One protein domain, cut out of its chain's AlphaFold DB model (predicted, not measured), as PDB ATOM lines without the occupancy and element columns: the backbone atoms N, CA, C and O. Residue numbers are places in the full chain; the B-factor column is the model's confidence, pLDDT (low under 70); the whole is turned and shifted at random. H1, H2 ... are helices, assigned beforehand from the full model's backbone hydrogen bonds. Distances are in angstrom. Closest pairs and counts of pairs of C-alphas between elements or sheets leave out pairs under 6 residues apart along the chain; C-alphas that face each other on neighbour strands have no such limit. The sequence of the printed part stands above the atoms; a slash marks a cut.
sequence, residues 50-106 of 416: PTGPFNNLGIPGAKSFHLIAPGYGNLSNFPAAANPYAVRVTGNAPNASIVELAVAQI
ATOM      1  N   PRO A  50     121.859 -81.680 -53.452       90.44
ATOM      2  CA  PRO A  50     122.978 -80.875 -52.988       90.44
ATOM      3  C   PRO A  50     124.219 -81.119 -53.859       90.44
ATOM      4  O   PRO A  50     124.369 -82.165 -54.487       90.44
ATOM      5  N   THR A  51     125.138 -80.152 -53.883       89.56
ATOM      6  CA  THR A  51     126.413 -80.272 -54.609       89.56
ATOM      7  C   THR A  51     127.544 -80.586 -53.632       89.56
ATOM      8  O   THR A  51     127.709 -79.877 -52.642       89.56
ATOM      9  N   GLY A  52     128.297 -81.653 -53.909       88.44
ATOM     10  CA  GLY A  52     129.479 -82.046 -53.137       88.44
ATOM     11  C   GLY A  52     130.733 -81.208 -53.456       88.44
ATOM     12  O   GLY A  52     130.649 -80.215 -54.183       88.44
ATOM     13  N   PRO A  53     131.916 -81.616 -52.961       90.81
ATOM     14  CA  PRO A  53     132.176 -82.873 -52.254       90.81
ATOM     15  C   PRO A  53     131.575 -82.912 -50.839       90.81
ATOM     16  O   PRO A  53     131.369 -81.875 -50.211       90.81
ATOM     17  N   PHE A  54     131.291 -84.119 -50.343       92.75
ATOM     18  CA  PHE A  54     130.780 -84.347 -48.990       92.75
ATOM     19  C   PHE A  54     131.774 -85.172 -48.177       92.75
ATOM     20  O   PHE A  54     132.263 -86.196 -48.651       92.75
ATOM     21  N   ASN A  55     131.979 -84.777 -46.918       92.19
ATOM     22  CA  ASN A  55     132.762 -85.563 -45.961       92.19
ATOM     23  C   ASN A  55     131.987 -86.789 -45.452       92.19
ATOM     24  O   ASN A  55     132.587 -87.801 -45.111       92.19
ATOM     25  N   ASN A  56     130.652 -86.702 -45.390       93.56
ATOM     26  CA  ASN A  56     129.791 -87.819 -45.010       93.56
ATOM     27  C   ASN A  56     129.155 -88.426 -46.262       93.56
ATOM     28  O   ASN A  56     128.268 -87.828 -46.877       93.56
ATOM     29  N   LEU A  57     129.616 -89.625 -46.602       95.06
ATOM     30  CA  LEU A  57     129.150 -90.418 -47.735       95.06
ATOM     31  C   LEU A  57     128.297 -91.621 -47.291       95.06
ATOM     32  O   LEU A  57     128.107 -92.562 -48.052       95.06
ATOM     33  N   GLY A  58     127.766 -91.596 -46.065       93.81
ATOM     34  CA  GLY A  58     126.852 -92.614 -45.557       93.81
ATOM     35  C   GLY A  58     125.516 -92.603 -46.302       93.81
ATOM     36  O   GLY A  58     124.876 -91.554 -46.456       93.81
ATOM     37  N   ILE A  59     125.086 -93.785 -46.750       95.75
ATOM     38  CA  ILE A  59     123.860 -93.982 -47.529       95.75
ATOM     39  C   ILE A  59     122.873 -94.854 -46.734       95.75
ATOM     40  O   ILE A  59     123.116 -96.053 -46.587       95.75
ATOM     41  N   PRO A  60     121.745 -94.294 -46.250       94.06
ATOM     42  CA  PRO A  60     120.696 -95.072 -45.595       94.06
ATOM     43  C   PRO A  60     120.203 -96.242 -46.455       94.06
ATOM     44  O   PRO A  60     119.961 -96.084 -47.657       94.06
ATOM     45  N   GLY A  61     120.064 -97.416 -45.834       93.94
ATOM     46  CA  GLY A  61     119.629 -98.657 -46.484       93.94
ATOM     47  C   GLY A  61     120.646 -99.291 -47.442       93.94
ATOM     48  O   GLY A  61     120.319-100.263 -48.118       93.94
ATOM     49  N   ALA A  62     121.871 -98.765 -47.555       97.06
ATOM     50  CA  ALA A  62     122.905 -99.403 -48.363       97.06
ATOM     51  C   ALA A  62     123.522-100.604 -47.636       97.06
ATOM     52  O   ALA A  62     124.011-100.460 -46.516       97.06
ATOM     53  N   LYS A  63     123.532-101.760 -48.308       97.88
ATOM     54  CA  LYS A  63     124.359-102.922 -47.973       97.88
ATOM     55  C   LYS A  63     125.805-102.690 -48.410       97.88
ATOM     56  O   LYS A  63     126.075-101.820 -49.242       97.88
ATOM     57  N   SER A  64     126.723-103.490 -47.884       98.19
ATOM     58  CA  SER A  64     128.165-103.408 -48.139       98.19
ATOM     59  C   SER A  64     128.513-103.288 -49.633       98.19
ATOM     60  O   SER A  64     129.193-102.346 -50.046       98.19
ATOM     61  N   PHE A  65     127.981-104.184 -50.468       98.12
ATOM     62  CA  PHE A  65     128.268-104.237 -51.904       98.12
ATOM     63  C   PHE A  65     127.658-103.079 -52.706       98.12
ATOM     64  O   PHE A  65     128.145-102.761 -53.791       98.12
ATOM     65  N   HIS A  66     126.639-102.391 -52.182       98.06
ATOM     66  CA  HIS A  66     126.081-101.217 -52.854       98.06
ATOM     67  C   HIS A  66     127.075-100.047 -52.901       98.06
ATOM     68  O   HIS A  66     127.076 -99.267 -53.851       98.06
ATOM     69  N   LEU A  67     127.943 -99.919 -51.894       98.00
ATOM     70  CA  LEU A  67     128.872 -98.789 -51.777       98.00
ATOM     71  C   LEU A  67     130.001 -98.826 -52.817       98.00
ATOM     72  O   LEU A  67     130.584 -97.784 -53.129       98.00
ATOM     73  N   ILE A  68     130.266-100.005 -53.383       98.19
ATOM     74  CA  ILE A  68     131.245-100.220 -54.455       98.19
ATOM     75  C   ILE A  68     130.601-100.311 -55.845       98.19
ATOM     76  O   ILE A  68     131.314-100.438 -56.835       98.19
ATOM     77  N   ALA A  69     129.268-100.257 -55.941       98.12
ATOM     78  CA  ALA A  69     128.546-100.457 -57.191       98.12
ATOM     79  C   ALA A  69     128.463 -99.155 -58.019       98.12
ATOM     80  O   ALA A  69     127.865 -98.171 -57.565       98.12
ATOM     81  N   PRO A  70     128.998 -99.127 -59.256       97.81
ATOM     82  CA  PRO A  70     128.792 -98.011 -60.172       97.81
ATOM     83  C   PRO A  70     127.306 -97.827 -60.496       97.81
ATOM     84  O   PRO A  70     126.582 -98.791 -60.742       97.81
ATOM     85  N   GLY A  71     126.842 -96.579 -60.527       97.38
ATOM     86  CA  GLY A  71     125.452 -96.264 -60.871       97.38
ATOM     87  C   GLY A  71     124.429 -96.473 -59.749       97.38
ATOM     88  O   GLY A  71     123.244 -96.237 -59.989       97.38
ATOM     89  N   TYR A  72     124.850 -96.840 -58.531       97.94
ATOM     90  CA  TYR A  72     123.953 -96.960 -57.369       97.94
ATOM     91  C   TYR A  72     123.290 -95.626 -56.976       97.94
ATOM     92  O   TYR A  72     122.210 -95.604 -56.389       97.94
ATOM     93  N   GLY A  73     123.905 -94.498 -57.341       96.94
ATOM     94  CA  GLY A  73     123.307 -93.165 -57.253       96.94
ATOM     95  C   GLY A  73     122.881 -92.588 -58.606       96.94
ATOM     96  O   GLY A  73     122.835 -91.372 -58.758       96.94
ATOM     97  N   ASN A  74     122.602 -93.405 -59.622       97.50
ATOM     98  CA  ASN A  74     122.079 -92.892 -60.888       97.50
ATOM     99  C   ASN A  74     120.548 -92.845 -60.844       97.50
ATOM    100  O   ASN A  74     119.900 -93.885 -60.773       97.50
ATOM    101  N   LEU A  75     119.957 -91.652 -60.960       96.81
ATOM    102  CA  LEU A  75     118.498 -91.483 -60.979       96.81
ATOM    103  C   LEU A  75     117.811 -92.323 -62.072       96.81
ATOM    104  O   LEU A  75     116.701 -92.798 -61.869       96.81
ATOM    105  N   SER A  76     118.482 -92.563 -63.201       96.69
ATOM    106  CA  SER A  76     117.945 -93.378 -64.304       96.69
ATOM    107  C   SER A  76     117.766 -94.855 -63.933       96.69
ATOM    108  O   SER A  76     117.022 -95.562 -64.605       96.69
ATOM    109  N   ASN A  77     118.440 -95.318 -62.876       97.12
ATOM    110  CA  ASN A  77     118.330 -96.678 -62.350       97.12
ATOM    111  C   ASN A  77     117.279 -96.786 -61.228       97.12
ATOM    112  O   ASN A  77     116.994 -97.891 -60.761       97.12
ATOM    113  N   PHE A  78     116.712 -95.667 -60.760       95.69
ATOM    114  CA  PHE A  78     115.710 -95.659 -59.694       95.69
ATOM    115  C   PHE A  78     114.336 -96.100 -60.238       95.69
ATOM    116  O   PHE A  78     113.944 -95.656 -61.317       95.69
ATOM    117  N   PRO A  79     113.566 -96.935 -59.509       93.81
ATOM    118  CA  PRO A  79     113.847 -97.472 -58.171       93.81
ATOM    119  C   PRO A  79     114.561 -98.833 -58.152       93.81
ATOM    120  O   PRO A  79     114.879 -99.326 -57.080       93.81
ATOM    121  N   ALA A  80     114.793 -99.464 -59.306       93.38
ATOM    122  CA  ALA A  80     115.193-100.871 -59.367       93.38
ATOM    123  C   ALA A  80     116.633-101.146 -58.898       93.38
ATOM    124  O   ALA A  80     116.888-102.182 -58.293       93.38
ATOM    125  N   ALA A  81     117.574-100.249 -59.203       94.62
ATOM    126  CA  ALA A  81     119.003-100.454 -58.947       94.62
ATOM    127  C   ALA A  81     119.720 -99.203 -58.403       94.62
ATOM    128  O   ALA A  81     120.947 -99.181 -58.322       94.62
ATOM    129  N   ALA A  82     118.971 -98.162 -58.030       96.94
ATOM    130  CA  ALA A  82     119.523 -96.983 -57.375       96.94
ATOM    131  C   ALA A  82     118.832 -96.686 -56.054       96.94
ATOM    132  O   ALA A  82     117.622 -96.848 -55.904       96.94
ATOM    133  N   ASN A  83     119.619 -96.175 -55.116       96.94
ATOM    134  CA  ASN A  83     119.136 -95.699 -53.834       96.94
ATOM    135  C   ASN A  83     118.901 -94.185 -53.893       96.94
ATOM    136  O   ASN A  83     119.772 -93.438 -54.349       96.94
ATOM    137  N   PRO A  84     117.751 -93.695 -53.406       96.00
ATOM    138  CA  PRO A  84     117.392 -92.293 -53.559       96.00
ATOM    139  C   PRO A  84     118.322 -91.366 -52.757       96.00
ATOM    140  O   PRO A  84     118.587 -90.250 -53.188       96.00
ATOM    141  N   TYR A  85     118.908 -91.825 -51.647       96.12
ATOM    142  CA  TYR A  85     119.935 -91.080 -50.914       96.12
ATOM    143  C   TYR A  85     121.280 -91.071 -51.647       96.12
ATOM    144  O   TYR A  85     121.958 -90.045 -51.635       96.12
ATOM    145  N   ALA A  86     121.652 -92.176 -52.304       96.75
ATOM    146  CA  ALA A  86     122.852 -92.238 -53.137       96.75
ATOM    147  C   ALA A  86     122.762 -91.272 -54.323       96.75
ATOM    148  O   ALA A  86     123.735 -90.576 -54.585       96.75
ATOM    149  N   VAL A  87     121.590 -91.144 -54.965       96.56
ATOM    150  CA  VAL A  87     121.345 -90.160 -56.041       96.56
ATOM    151  C   VAL A  87     121.684 -88.736 -55.601       96.56
ATOM    152  O   VAL A  87     122.300 -87.968 -56.341       96.56
ATOM    153  N   ARG A  88     121.337 -88.391 -54.358       94.69
ATOM    154  CA  ARG A  88     121.641 -87.074 -53.785       94.69
ATOM    155  C   ARG A  88     123.131 -86.867 -53.504       94.69
ATOM    156  O   ARG A  88     123.568 -85.724 -53.441       94.69
ATOM    157  N   VAL A  89     123.890 -87.942 -53.295       94.94
ATOM    158  CA  VAL A  89     125.325 -87.901 -52.961       94.94
ATOM    159  C   VAL A  89     126.198 -87.917 -54.213       94.94
ATOM    160  O   VAL A  89     127.160 -87.156 -54.285       94.94
ATOM    161  N   THR A  90     125.858 -88.740 -55.205       94.50
ATOM    162  CA  THR A  90     126.577 -88.828 -56.485       94.50
ATOM    163  C   THR A  90     126.410 -87.568 -57.324       94.50
ATOM    164  O   THR A  90     127.361 -87.150 -57.988       94.50
ATOM    165  N   GLY A  91     125.231 -86.937 -57.286       87.62
ATOM    166  CA  GLY A  91     124.952 -85.678 -57.977       87.62
ATOM    167  C   GLY A  91     125.383 -85.717 -59.448       87.62
ATOM    168  O   GLY A  91     124.861 -86.493 -60.245       87.62
ATOM    169  N   ASN A  92     126.376 -84.895 -59.806       88.56
ATOM    170  CA  ASN A  92     126.887 -84.773 -61.179       88.56
ATOM    171  C   ASN A  92     127.785 -85.940 -61.637       88.56
ATOM    172  O   ASN A  92     128.184 -85.976 -62.800       88.56
ATOM    173  N   ALA A  93     128.098 -86.893 -60.758       94.31
ATOM    174  CA  ALA A  93     128.826 -88.119 -61.074       94.31
ATOM    175  C   ALA A  93     127.925 -89.353 -60.866       94.31
ATOM    176  O   ALA A  93     128.250 -90.224 -60.062       94.31
ATOM    177  N   PRO A  94     126.787 -89.468 -61.582       94.44
ATOM    178  CA  PRO A  94     125.742 -90.451 -61.276       94.44
ATOM    179  C   PRO A  94     126.207 -91.911 -61.379       94.44
ATOM    180  O   PRO A  94     125.607 -92.783 -60.761       94.44
ATOM    181  N   ASN A  95     127.269 -92.182 -62.146       96.62
ATOM    182  CA  ASN A  95     127.830 -93.524 -62.313       96.62
ATOM    183  C   ASN A  95     129.000 -93.837 -61.372       96.62
ATOM    184  O   ASN A  95     129.437 -94.982 -61.366       96.62
ATOM    185  N   ALA A  96     129.494 -92.875 -60.587       97.12
ATOM    186  CA  ALA A  96     130.503 -93.165 -59.576       97.12
ATOM    187  C   ALA A  96     129.894 -94.020 -58.456       97.12
ATOM    188  O   ALA A  96     128.761 -93.790 -58.025       97.12
ATOM    189  N   SER A  97     130.655 -94.998 -57.981       97.94
ATOM    190  CA  SER A  97     130.393 -95.656 -56.704       97.94
ATOM    191  C   SER A  97     130.664 -94.695 -55.541       97.94
ATOM    192  O   SER A  97     131.368 -93.689 -55.676       97.94
ATOM    193  N   ILE A  98     130.120 -95.002 -54.363       97.62
ATOM    194  CA  ILE A  98     130.299 -94.160 -53.175       97.62
ATOM    195  C   ILE A  98     131.769 -94.139 -52.736       97.62
ATOM    196  O   ILE A  98     132.287 -93.085 -52.364       97.62
ATOM    197  N   VAL A  99     132.465 -95.275 -52.843       97.75
ATOM    198  CA  VAL A  99     133.903 -95.350 -52.546       97.75
ATOM    199  C   VAL A  99     134.745 -94.519 -53.522       97.75
ATOM    200  O   VAL A  99     135.682 -93.848 -53.094       97.75
ATOM    201  N   GLU A 100     134.399 -94.471 -54.812       97.50
ATOM    202  CA  GLU A 100     135.116 -93.629 -55.783       97.50
ATOM    203  C   GLU A 100     134.969 -92.138 -55.458       97.50
ATOM    204  O   GLU A 100     135.946 -91.393 -55.554       97.50
ATOM    205  N   LEU A 101     133.787 -91.700 -55.003       96.88
ATOM    206  CA  LEU A 101     133.586 -90.327 -54.523       96.88
ATOM    207  C   LEU A 101     134.433 -90.009 -53.285       96.88
ATOM    208  O   LEU A 101     134.865 -88.868 -53.121       96.88
ATOM    209  N   ALA A 102     134.662 -90.991 -52.410       97.00
ATOM    210  CA  ALA A 102     135.522 -90.829 -51.241       97.00
ATOM    211  C   ALA A 102     136.994 -90.690 -51.656       97.00
ATOM    212  O   ALA A 102     137.660 -89.727 -51.277       97.00
ATOM    213  N   VAL A 103     137.487 -91.605 -52.495       97.50
ATOM    214  CA  VAL A 103     138.880 -91.625 -52.974       97.50
ATOM    215  C   VAL A 103     139.222 -90.365 -53.771       97.50
ATOM    216  O   VAL A 103     140.311 -89.813 -53.606       97.50
ATOM    217  N   ALA A 104     138.289 -89.860 -54.584       96.50
ATOM    218  CA  ALA A 104     138.483 -88.648 -55.382       96.50
ATOM    219  C   ALA A 104     138.767 -87.388 -54.541       96.50
ATOM    220  O   ALA A 104     139.311 -86.416 -55.064       96.50
ATOM    221  N   GLN A 105     138.429 -87.397 -53.248       95.88
ATOM    222  CA  GLN A 105     138.706 -86.294 -52.322       95.88
ATOM    223  C   GLN A 105     140.126 -86.331 -51.735       95.88
ATOM    224  O   GLN A 105     140.506 -85.396 -51.035       95.88
ATOM    225  N   ILE A 106     140.920 -87.368 -52.036       96.44
ATOM    226  CA  ILE A 106     142.288 -87.568 -51.524       96.44
ATOM    227  C   ILE A 106     142.304 -87.511 -49.981       96.44
ATOM    228  O   ILE A 106     142.945 -86.644 -49.379       96.44
TER     229      ILE A 106
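Overview. This is residues 50 to 106 of the 416 residues of the protein "G-D-S-L family lipolytic protein" of Winogradskyella sp (UniProt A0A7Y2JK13). There is little regular structure here: three short helices are set among long loops, with H3 meeting both H1 and H2. The loop at Ala 80 and the tail after H3 make opposite ends of the longest axis. The printed part has 57 residues, 18 of them in H1, H2 and H3, in that order, with no named strand; the class is all helix. It is compact, with a radius of gyration of the C-alphas of 9.9 A, and spans 31 by 22 by 17 A.

Along the chain. Find C-alpha 84 at (117.392, -92.293, -53.559); from there H2, residues 84 to 90, runs 10.2 A. H3, residues 98 to 103, runs 8.9 A to C-alpha 103 at (138.880, -91.625, -52.974). Look back to residues 64 to 68 for H1, 7.7 A long.

Arrangement. H2 touches H3, the closest C-alphas being those of Thr 90 and Ile 98, 7.3 A apart; they run the same way at a shallow tilt of 21 degrees. H1 touches H3 at the C-alphas of Leu 67 and Ile 98, the closest, 5.0 A apart. H1 and H2 are apart. Every O i to N i+4 pair is within hydrogen-bond range in H3, 2 of 3 in H2 and 0 of 1 in H1, where 1 of 2 O i to N i+3 pairs is.

Size, cuts and confidence. The C-alphas farthest apart, of Ala 80 and Ile 106, are 31.2 A apart. The printed part has no cut. The link from H1 to H2 is long, with 15 residues. Mean pLDDT of the printed part is 95.5, and no printed residue is under 70.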